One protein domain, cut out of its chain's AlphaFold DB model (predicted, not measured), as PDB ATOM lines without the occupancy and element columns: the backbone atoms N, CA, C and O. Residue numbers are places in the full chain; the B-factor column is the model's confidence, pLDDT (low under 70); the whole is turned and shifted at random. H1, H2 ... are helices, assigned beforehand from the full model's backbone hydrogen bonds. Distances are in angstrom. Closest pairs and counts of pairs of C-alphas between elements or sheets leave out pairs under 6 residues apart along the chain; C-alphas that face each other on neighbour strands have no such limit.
ATOM      1  N   ALA A   2     178.125 200.264 170.195       43.25
ATOM      2  CA  ALA A   2     179.066 200.015 169.103       43.25
ATOM      3  C   ALA A   2     180.467 200.310 169.652       43.25
ATOM      4  O   ALA A   2     180.768 201.436 170.030       43.25
ATOM      5  N   THR A   3     181.246 199.260 169.907       53.03
ATOM      6  CA  THR A   3     182.389 199.335 170.836       53.03
ATOM      7  C   THR A   3     183.634 199.926 170.170       53.03
ATOM      8  O   THR A   3     184.642 200.169 170.818       53.03
ATOM      9  N   ASP A   4     183.526 200.199 168.875       64.81
ATOM     10  CA  ASP A   4     184.583 200.571 167.962       64.81
ATOM     11  C   ASP A   4     183.906 201.435 166.886       64.81
ATOM     12  O   ASP A   4     183.202 200.884 166.042       64.81
ATOM     13  N   GLY A   5     184.001 202.767 166.970       83.50
ATOM     14  CA  GLY A   5     183.254 203.705 166.110       83.50
ATOM     15  C   GLY A   5     183.379 203.444 164.598       83.50
ATOM     16  O   GLY A   5     184.129 202.576 164.141       83.50
ATOM     17  N   ILE A   6     182.663 204.220 163.785       86.31
ATOM     18  CA  ILE A   6     182.514 204.046 162.335       86.31
ATOM     19  C   ILE A   6     183.854 203.861 161.617       86.31
ATOM     20  O   ILE A   6     183.968 203.033 160.718       86.31
ATOM     21  N   ARG A   7     184.910 204.544 162.073       87.44
ATOM     22  CA  ARG A   7     186.275 204.373 161.557       87.44
ATOM     23  C   ARG A   7     186.784 202.942 161.717       87.44
ATOM     24  O   ARG A   7     187.164 202.318 160.732       87.44
ATOM     25  N   THR A   8     186.767 202.415 162.936       88.19
ATOM     26  CA  THR A   8     187.227 201.051 163.219       88.19
ATOM     27  C   THR A   8     186.354 200.018 162.503       88.19
ATOM     28  O   THR A   8     186.847 198.983 162.057       88.19
ATOM     29  N   THR A   9     185.057 200.305 162.351       88.25
ATOM     30  CA  THR A   9     184.133 199.459 161.583       88.25
ATOM     31  C   THR A   9     184.528 199.402 160.104       88.25
ATOM     32  O   THR A   9     184.661 198.309 159.552       88.25
ATOM     33  N   LEU A  10     184.808 200.550 159.475       89.44
ATOM     34  CA  LEU A  10     185.296 200.614 158.093       89.44
ATOM     35  C   LEU A  10     186.641 199.899 157.924       89.44
ATOM     36  O   LEU A  10     186.834 199.173 156.954       89.44
ATOM     37  N   GLU A  11     187.564 200.054 158.873       90.06
ATOM     38  CA  GLU A  11     188.857 199.364 158.843       90.06
ATOM     39  C   GLU A  11     188.692 197.839 158.864       90.06
ATOM     40  O   GLU A  11     189.271 197.145 158.026       90.06
ATOM     41  N   ARG A  12     187.851 197.313 159.763       89.50
ATOM     42  CA  ARG A  12     187.544 195.874 159.847       89.50
ATOM     43  C   ARG A  12     186.844 195.345 158.599       89.50
ATOM     44  O   ARG A  12     187.067 194.198 158.227       89.50
ATOM     45  N   ALA A  13     186.044 196.182 157.944       87.69
ATOM     46  CA  ALA A  13     185.393 195.861 156.680       87.69
ATOM     47  C   ALA A  13     186.336 195.946 155.459       87.69
ATOM     48  O   ALA A  13     185.891 195.737 154.334       87.69
ATOM     49  N   GLY A  14     187.628 196.263 155.638       91.75
ATOM     50  CA  GLY A  14     188.578 196.414 154.526       91.75
ATOM     51  C   GLY A  14     188.403 197.717 153.733       91.75
ATOM     52  O   GLY A  14     188.803 197.807 152.571       91.75
ATOM     53  N   LEU A  15     187.801 198.731 154.357       92.88
ATOM     54  CA  LEU A  15     187.469 200.031 153.767       92.88
ATOM     55  C   LEU A  15     188.306 201.183 154.349       92.88
ATOM     56  O   LEU A  15     187.961 202.350 154.168       92.88
ATOM     57  N   ALA A  16     189.427 200.881 155.011       89.38
ATOM     58  CA  ALA A  16     190.315 201.871 155.634       89.38
ATOM     59  C   ALA A  16     190.737 203.006 154.673       89.38
ATOM     60  O   ALA A  16     190.825 204.166 155.063       89.38
ATOM     61  N   GLN A  17     190.936 202.697 153.390       90.69
ATOM     62  CA  GLN A  17     191.306 203.642 152.329       90.69
ATOM     63  C   GLN A  17     190.245 204.711 152.023       90.69
ATOM     64  O   GLN A  17     190.552 205.680 151.319       90.69
ATOM     65  N   TYR A  18     189.014 204.525 152.504       88.19
ATOM     66  CA  TYR A  18     187.905 205.467 152.360       88.19
ATOM     67  C   TYR A  18     187.722 206.360 153.596       88.19
ATOM     68  O   TYR A  18     186.984 207.338 153.531       88.19
ATOM     69  N   VAL A  19     188.423 206.090 154.703       84.00
ATOM     70  CA  VAL A  19     188.371 206.937 155.904       84.00
ATOM     71  C   VAL A  19     188.865 208.350 155.571       84.00
ATOM     72  O   VAL A  19     189.934 208.526 154.988       84.00
ATOM     73  N   GLY A  20     188.076 209.362 155.946       81.12
ATOM     74  CA  GLY A  20     188.378 210.775 155.689       81.12
ATOM     75  C   GLY A  20     188.116 211.242 154.254       81.12
ATOM     76  O   GLY A  20     188.420 212.389 153.933       81.12
ATOM     77  N   ARG A  21     187.569 210.377 153.389       87.19
ATOM     78  CA  ARG A  21     187.059 210.788 152.076       87.19
ATOM     79  C   ARG A  21     185.680 211.424 152.193       87.19
ATOM     80  O   ARG A  21     185.055 211.408 153.251       87.19
ATOM     81  N   ASP A  22     185.230 211.973 151.073       89.06
ATOM     82  CA  ASP A  22     183.874 212.470 150.917       89.06
ATOM     83  C   ASP A  22     182.836 211.378 151.243       89.06
ATOM     84  O   ASP A  22     183.039 210.198 150.934       89.06
ATOM     85  N   HIS A  23     181.740 211.770 151.896       84.69
ATOM     86  CA  HIS A  23     180.755 210.824 152.414       84.69
ATOM     87  C   HIS A  23     180.087 210.013 151.297       84.69
ATOM     88  O   HIS A  23     179.873 208.819 151.501       84.69
ATOM     89  N   ASP A  24     179.867 210.571 150.100       86.62
ATOM     90  CA  ASP A  24     179.281 209.822 148.980       86.62
ATOM     91  C   ASP A  24     180.206 208.679 148.550       86.62
ATOM     92  O   ASP A  24     179.764 207.562 148.252       86.62
ATOM     93  N   GLN A  25     181.521 208.923 148.574       90.31
ATOM     94  CA  GLN A  25     182.522 207.903 148.261       90.31
ATOM     95  C   GLN A  25     182.541 206.790 149.309       90.31
ATOM     96  O   GLN A  25     182.673 205.617 148.950       90.31
ATOM     97  N   VAL A  26     182.407 207.138 150.592       90.50
ATOM     98  CA  VAL A  26     182.369 206.145 151.672       90.50
ATOM     99  C   VAL A  26     181.098 205.308 151.594       90.50
ATOM    100  O   VAL A  26     181.183 204.083 151.618       90.50
ATOM    101  N   PHE A  27     179.936 205.932 151.424       89.50
ATOM    102  CA  PHE A  27     178.656 205.233 151.314       89.50
ATOM    103  C   PHE A  27     178.614 204.305 150.099       89.50
ATOM    104  O   PHE A  27     178.233 203.141 150.222       89.50
ATOM    105  N   THR A  28     179.116 204.763 148.952       90.88
ATOM    106  CA  THR A  28     179.271 203.917 147.760       90.88
ATOM    107  C   THR A  28     180.161 202.705 148.039       90.88
ATOM    108  O   THR A  28     179.855 201.591 147.608       90.88
ATOM    109  N   ALA A  29     181.262 202.892 148.771       91.88
ATOM    110  CA  ALA A  29     182.154 201.800 149.144       91.88
ATOM    111  C   ALA A  29     181.487 200.803 150.103       91.88
ATOM    112  O   ALA A  29     181.656 199.599 149.920       91.88
ATOM    113  N   ILE A  30     180.691 201.283 151.066       91.38
ATOM    114  CA  ILE A  30     179.906 200.429 151.969       91.38
ATOM    115  C   ILE A  30     178.892 199.609 151.165       91.38
ATOM    116  O   ILE A  30     178.869 198.389 151.302       91.38
ATOM    117  N   VAL A  31     178.107 200.236 150.279       91.62
ATOM    118  CA  VAL A  31     177.148 199.517 149.418       91.62
ATOM    119  C   VAL A  31     177.859 198.448 148.592       91.62
ATOM    120  O   VAL A  31     177.403 197.314 148.546       91.62
ATOM    121  N   ASN A  32     179.001 198.767 147.978       91.19
ATOM    122  CA  ASN A  32     179.766 197.797 147.190       91.19
ATOM    123  C   ASN A  32     180.335 196.641 148.022       91.19
ATOM    124  O   ASN A  32     180.494 195.548 147.486       91.19
ATOM    125  N   ALA A  33     180.662 196.878 149.294       90.12
ATOM    126  CA  ALA A  33     181.141 195.841 150.198       90.12
ATOM    127  C   ALA A  33     180.008 194.925 150.682       90.12
ATOM    128  O   ALA A  33     180.211 193.719 150.791       90.12
ATOM    129  N   LEU A  34     178.825 195.487 150.954       86.69
ATOM    130  CA  LEU A  34     177.656 194.735 151.421       86.69
ATOM    131  C   LEU A  34     176.947 193.987 150.287       86.69
ATOM    132  O   LEU A  34     176.550 192.839 150.453       86.69
ATOM    133  N   ALA A  35     176.784 194.645 149.143       88.25
ATOM    134  CA  ALA A  35     176.052 194.154 147.984       88.25
ATOM    135  C   ALA A  35     176.789 194.578 146.701       88.25
ATOM    136  O   ALA A  35     176.489 195.630 146.111       88.25
ATOM    137  N   PRO A  36     177.795 193.790 146.273       85.69
ATOM    138  CA  PRO A  36     178.537 194.038 145.044       85.69
ATOM    139  C   PRO A  36     177.603 194.167 143.839       85.69
ATOM    140  O   PRO A  36     176.462 193.711 143.867       85.69
ATOM    141  N   ALA A  37     178.084 194.787 142.761       79.56
ATOM    142  CA  ALA A  37     177.336 194.783 141.509       79.56
ATOM    143  C   ALA A  37     177.155 193.330 141.044       79.56
ATOM    144  O   ALA A  37     178.124 192.675 140.661       79.56
ATOM    145  N   GLY A  38     175.920 192.849 141.126       77.25
ATOM    146  CA  GLY A  38     175.519 191.522 140.693       77.25
ATOM    147  C   GLY A  38     174.597 191.577 139.483       77.25
ATOM    148  O   GLY A  38     174.169 192.651 139.055       77.25
ATOM    149  N   ALA A  39     174.330 190.408 138.914       77.12
ATOM    150  CA  ALA A  39     173.473 190.245 137.745       77.12
ATOM    151  C   ALA A  39     172.143 189.550 138.077       77.12
ATOM    152  O   ALA A  39     171.243 189.571 137.236       77.12
ATOM    153  N   SER A  40     172.008 188.930 139.257       88.00
ATOM    154  CA  SER A  40     170.747 188.303 139.662       88.00
ATOM    155  C   SER A  40     169.758 189.309 140.258       88.00
ATOM    156  O   SER A  40     170.136 190.371 140.762       88.00
ATOM    157  N   THR A  41     168.473 188.950 140.234       85.25
ATOM    158  CA  THR A  41     167.400 189.718 140.883       85.25
ATOM    159  C   THR A  41     167.652 189.862 142.383       85.25
ATOM    160  O   THR A  41     167.445 190.937 142.939       85.25
ATOM    161  N   GLU A  42     168.140 188.809 143.042       88.19
ATOM    162  CA  GLU A  42     168.505 188.839 144.460       88.19
ATOM    163  C   GLU A  42     169.646 189.817 144.738       88.19
ATOM    164  O   GLU A  42     169.556 190.620 145.665       88.19
ATOM    165  N   GLU A  43     170.706 189.794 143.928       90.62
ATOM    166  CA  GLU A  43     171.847 190.693 144.104       90.62
ATOM    167  C   GLU A  43     171.439 192.158 143.886       90.62
ATOM    168  O   GLU A  43     171.828 193.038 144.659       90.62
ATOM    169  N   ALA A  44     170.600 192.424 142.878       91.44
ATOM    170  CA  ALA A  44     170.038 193.750 142.639       91.44
ATOM    171  C   ALA A  44     169.153 194.213 143.808       91.44
ATOM    172  O   ALA A  44     169.307 195.337 144.293       91.44
ATOM    173  N   ALA A  45     168.275 193.341 144.314       92.44
ATOM    174  CA  ALA A  45     167.414 193.637 145.454       92.44
ATOM    175  C   ALA A  45     168.220 193.927 146.728       92.44
ATOM    176  O   ALA A  45     167.928 194.892 147.436       92.44
ATOM    177  N   ALA A  46     169.264 193.139 147.001       92.44
ATOM    178  CA  ALA A  46     170.154 193.353 148.140       92.44
ATOM    179  C   ALA A  46     170.868 194.707 148.035       92.44
ATOM    180  O   ALA A  46     170.972 195.444 149.019       92.44
ATOM    181  N   ARG A  47     171.304 195.080 146.826       94.19
ATOM    182  CA  ARG A  47     171.948 196.370 146.572       94.19
ATOM    183  C   ARG A  47     170.999 197.549 146.766       94.19
ATOM    184  O   ARG A  47     171.396 198.527 147.398       94.19
ATOM    185  N   HIS A  48     169.765 197.458 146.272       94.69
ATOM    186  CA  HIS A  48     168.748 198.488 146.500       94.69
ATOM    187  C   HIS A  48     168.415 198.637 147.987       94.69
ATOM    188  O   HIS A  48     168.401 199.754 148.499       94.69
ATOM    189  N   ALA A  49     168.236 197.522 148.699       95.12
ATOM    190  CA  ALA A  49     167.978 197.535 150.133       95.12
ATOM    191  C   ALA A  49     169.117 198.188 150.927       95.12
ATOM    192  O   ALA A  49     168.865 199.042 151.774       95.12
ATOM    193  N   ALA A  50     170.371 197.830 150.632       94.31
ATOM    194  CA  ALA A  50     171.534 198.422 151.285       94.31
ATOM    195  C   ALA A  50     171.631 199.934 151.025       94.31
ATOM    196  O   ALA A  50     171.889 200.696 151.954       94.31
ATOM    197  N   ALA A  51     171.403 200.367 149.780       94.50
ATOM    198  CA  ALA A  51     171.439 201.779 149.414       94.50
ATOM    199  C   ALA A  51     170.349 202.592 150.133       94.50
ATOM    200  O   ALA A  51     170.669 203.612 150.736       94.50
ATOM    201  N   GLU A  52     169.098 202.116 150.137       95.81
ATOM    202  CA  GLU A  52     167.978 202.807 150.797       95.81
ATOM    203  C   GLU A  52     168.181 202.924 152.312       95.81
ATOM    204  O   GLU A  52     167.990 203.993 152.884       95.81
ATOM    205  N   VAL A  53     168.612 201.848 152.980       95.75
ATOM    206  CA  VAL A  53     168.856 201.874 154.434       95.75
ATOM    207  C   VAL A  53     169.969 202.851 154.783       95.75
ATOM    208  O   VAL A  53     169.871 203.596 155.758       95.75
ATOM    209  N   LEU A  54     171.044 202.852 153.996       93.62
ATOM    210  CA  LEU A  54     172.147 203.773 154.210       93.62
ATOM    211  C   LEU A  54     171.720 205.221 153.956       93.62
ATOM    212  O   LEU A  54     172.068 206.083 154.754       93.62
ATOM    213  N   GLU A  55     170.928 205.496 152.922       94.38
ATOM    214  CA  GLU A  55     170.350 206.823 152.686       94.38
ATOM    215  C   GLU A  55     169.478 207.283 153.869       94.38
ATOM    216  O   GLU A  55     169.614 208.413 154.345       94.38
ATOM    217  N   GLU A  56     168.649 206.393 154.424       95.19
ATOM    218  CA  GLU A  56     167.847 206.697 155.612       95.19
ATOM    219  C   GLU A  56     168.728 207.004 156.839       95.19
ATOM    220  O   GLU A  56     168.466 207.968 157.565       95.19
ATOM    221  N   LEU A  57     169.810 206.248 157.061       94.00
ATOM    222  CA  LEU A  57     170.774 206.526 158.133       94.00
ATOM    223  C   LEU A  57     171.527 207.842 157.908       94.00
ATOM    224  O   LEU A  57     171.709 208.619 158.848       94.00
ATOM    225  N   TYR A  58     171.931 208.113 156.670       91.88
ATOM    226  CA  TYR A  58     172.604 209.346 156.278       91.88
ATOM    227  C   TYR A  58     171.753 210.569 156.639       91.88
ATOM    228  O   TYR A  58     172.232 211.484 157.315       91.88
ATOM    229  N   ALA A  59     170.473 210.541 156.259       94.25
ATOM    230  CA  ALA A  59     169.522 211.602 156.555       94.25
ATOM    231  C   ALA A  59     169.229 211.709 158.060       94.25
ATOM    232  O   ALA A  59     169.280 212.799 158.631       94.25
ATOM    233  N   LYS A  60     168.971 210.578 158.731       95.50
ATOM    234  CA  LYS A  60     168.625 210.535 160.161       95.50
ATOM    235  C   LYS A  60     169.714 211.127 161.057       95.50
ATOM    236  O   LYS A  60     169.396 211.780 162.050       95.50
ATOM    237  N   PHE A  61     170.982 210.901 160.720       94.56
ATOM    238  CA  PHE A  61     172.121 211.364 161.514       94.56
ATOM    239  C   PHE A  61     172.754 212.663 160.989       94.56
ATOM    240  O   PHE A  61     173.754 213.109 161.556       94.56
ATOM    241  N   ALA A  62     172.158 213.301 159.970       92.94
ATOM    242  CA  ALA A  62     172.648 214.538 159.351       92.94
ATOM    243  C   ALA A  62     174.144 214.453 158.990       92.94
ATOM    244  O   ALA A  62     174.966 215.290 159.392       92.94
ATOM    245  N   VAL A  63     174.510 213.370 158.296       90.81
ATOM    246  CA  VAL A  63     175.900 213.079 157.907       90.81
ATOM    247  C   VAL A  63     176.443 214.150 156.953       90.81
ATOM    248  O   VAL A  63     177.626 214.485 157.031       90.81
ATOM    249  N   ASP A  64     175.582 214.757 156.136       88.50
ATOM    250  CA  ASP A  64     175.885 215.904 155.272       88.50
ATOM    251  C   ASP A  64     176.461 217.100 156.048       88.50
ATOM    252  O   ASP A  64     177.442 217.716 155.632       88.50
ATOM    253  N   ALA A  65     175.877 217.408 157.207       87.69
ATOM    254  CA  ALA A  65     176.262 218.544 158.038       87.69
ATOM    255  C   ALA A  65     177.370 218.206 159.047       87.69
ATOM    256  O   ALA A  65     178.039 219.099 159.574       87.69
ATOM    257  N   GLY A  66     177.507 216.926 159.391       84.19
ATOM    258  CA  GLY A  66     178.232 216.491 160.578       84.19
ATOM    259  C   GLY A  66     179.365 215.498 160.357       84.19
ATOM    260  O   GLY A  66     180.097 215.251 161.314       84.19
ATOM    261  N   GLY A  67     179.502 214.946 159.153       87.38
ATOM    262  CA  GLY A  67     180.455 213.883 158.849       87.38
ATOM    263  C   GLY A  67     179.998 212.498 159.314       87.38
ATOM    264  O   GLY A  67     178.981 212.332 159.992       87.38
ATOM    265  N   LEU A  68     180.775 211.482 158.937       87.12
ATOM    266  CA  LEU A  68     180.497 210.068 159.223       87.12
ATOM    267  C   LEU A  68     180.482 209.751 160.716       87.12
ATOM    268  O   LEU A  68     179.750 208.863 161.141       87.12
ATOM    269  N   GLU A  69     181.248 210.489 161.518       89.25
ATOM    270  CA  GLU A  69     181.319 210.351 162.974       89.25
ATOM    271  C   GLU A  69     179.953 210.542 163.651       89.25
ATOM    272  O   GLU A  69     179.748 210.092 164.775       89.25
ATOM    273  N   ARG A  70     178.970 211.150 162.972       90.94
ATOM    274  CA  ARG A  70     177.582 211.204 163.459       90.94
ATOM    275  C   ARG A  70     176.962 209.822 163.650       90.94
ATOM    276  O   ARG A  70     176.125 209.663 164.536       90.94
ATOM    277  N   LEU A  71     177.400 208.830 162.878       91.06
ATOM    278  CA  LEU A  71     176.950 207.445 163.010       91.06
ATOM    279  C   LEU A  71     177.445 206.791 164.311       91.06
ATOM    280  O   LEU A  71     176.842 205.821 164.762       91.06
ATOM    281  N   ASP A  72     178.456 207.349 164.988       91.06
ATOM    282  CA  ASP A  72     178.893 206.859 166.306       91.06
ATOM    283  C   ASP A  72     177.831 207.081 167.394       91.06
ATOM    284  O   ASP A  72     177.874 206.452 168.452       91.06
ATOM    285  N   ALA A  73     176.852 207.954 167.134       92.31
ATOM    286  CA  ALA A  73     175.706 208.171 168.007       92.31
ATOM    287  C   ALA A  73     174.606 207.105 167.849       92.31
ATOM    288  O   ALA A  73     173.630 207.145 168.602       92.31
ATOM    289  N   MET A  74     174.738 206.165 166.901       93.12
ATOM    290  CA  MET A  74     173.766 205.091 166.708       93.12
ATOM    291  C   MET A  74     173.620 204.248 167.976       93.12
ATOM    292  O   MET A  74     174.568 203.661 168.511       93.12
ATOM    293  N   THR A  75     172.386 204.155 168.444       93.44
ATOM    294  CA  THR A  75     171.997 203.261 169.525       93.44
ATOM    295  C   THR A  75     171.822 201.833 169.006       93.44
ATOM    296  O   THR A  75     171.751 201.577 167.805       93.44
TER     297      THR A  75
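Overview. This is residues 2 to 75 of the 169 residues of an uncharacterized protein of Polyangiaceae bacterium (UniProt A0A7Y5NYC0). Look first for a helical hairpin: the long helix H3 and the shorter H2 run opposite ways, splayed from each other, joined at one end by residues 35 to 40. At the hairpin's open end, near His 23 and Lys 60, the two short helices H4 and H5 gather, and H1 meets H5 there. The printed part has 74 residues with five named helices, H1 to H5 in order along the chain, and no named strand; the class is all helix. The whole is compact, with a radius of gyration of the C-alphas of 12.5 A, and spans 35 by 24 by 23 A.

Along the chain. Find C-alpha 41 at (167.400, 189.718, 140.883); from there H3, residues 41 to 60, runs 28.4 A to C-alpha 60 at (168.625, 210.535, 160.161). H2 is residues 23 to 34, 16.4 A from first to last C-alpha. H1 is residues 6 to 12, 9.9 A long, and begins at C-alpha 6 at (182.514, 204.046, 162.335). Past H3, look for H4 at residues 63 to 66, 4.9 A long, and then H5 at residues 68 to 73, 10.2 A long, which ends at C-alpha 73 at (175.706, 208.171, 168.007).

Arrangement. Start at H3, which touches H2 with its residues 47 to 54 alone; the closest C-alphas, those of Val 31 and Ala 50, are 6.0 A apart. This hairpin has a steep tilt of 36 degrees, only just beyond shallow, and its helices run opposite ways. H3 and H5 are close but not clearly touching, with the C-alphas of Leu 57 and Leu 71 closest at 7.9 A, and stand about perpendicular at 77 degrees. H2 and H5 are also close but not clearly touching, their closest C-alphas being those of His 23 and Leu 68 at 6.9 A. H4 and H5 touch only at the corner by their link, and only just, with 3 pairs of C-alphas within 8 A; the closest, Val 63 and Arg 70, are 6.1 A apart. H1 touches H5, about perpendicular at 76 degrees, where the C-alphas of Ile 6 and Asp 72 come closest at 6.1 A. H1 is apart from H3 and H4, and only just apart from H2, at 8.2 A. In H1, H2 and H3 every O i to N i+4 pair is within hydrogen-bond range; in H5 it is 0 of 2, beside 3 of 3 O i to N i+3 pairs, and H4 is too short for an O i to N i+4 pair.

Size, cuts and confidence. The two C-alphas farthest apart are those of Ser 40 and Gly 66, at 35.9 A, while those of Ala 2 and Thr 75 are 7.8 A apart. The printed part has no cut and no long link; H3 to H4 and H4 to H5 are tight. Mean pLDDT of the printed part is 88.3, and residues 2 to 4 are under 70.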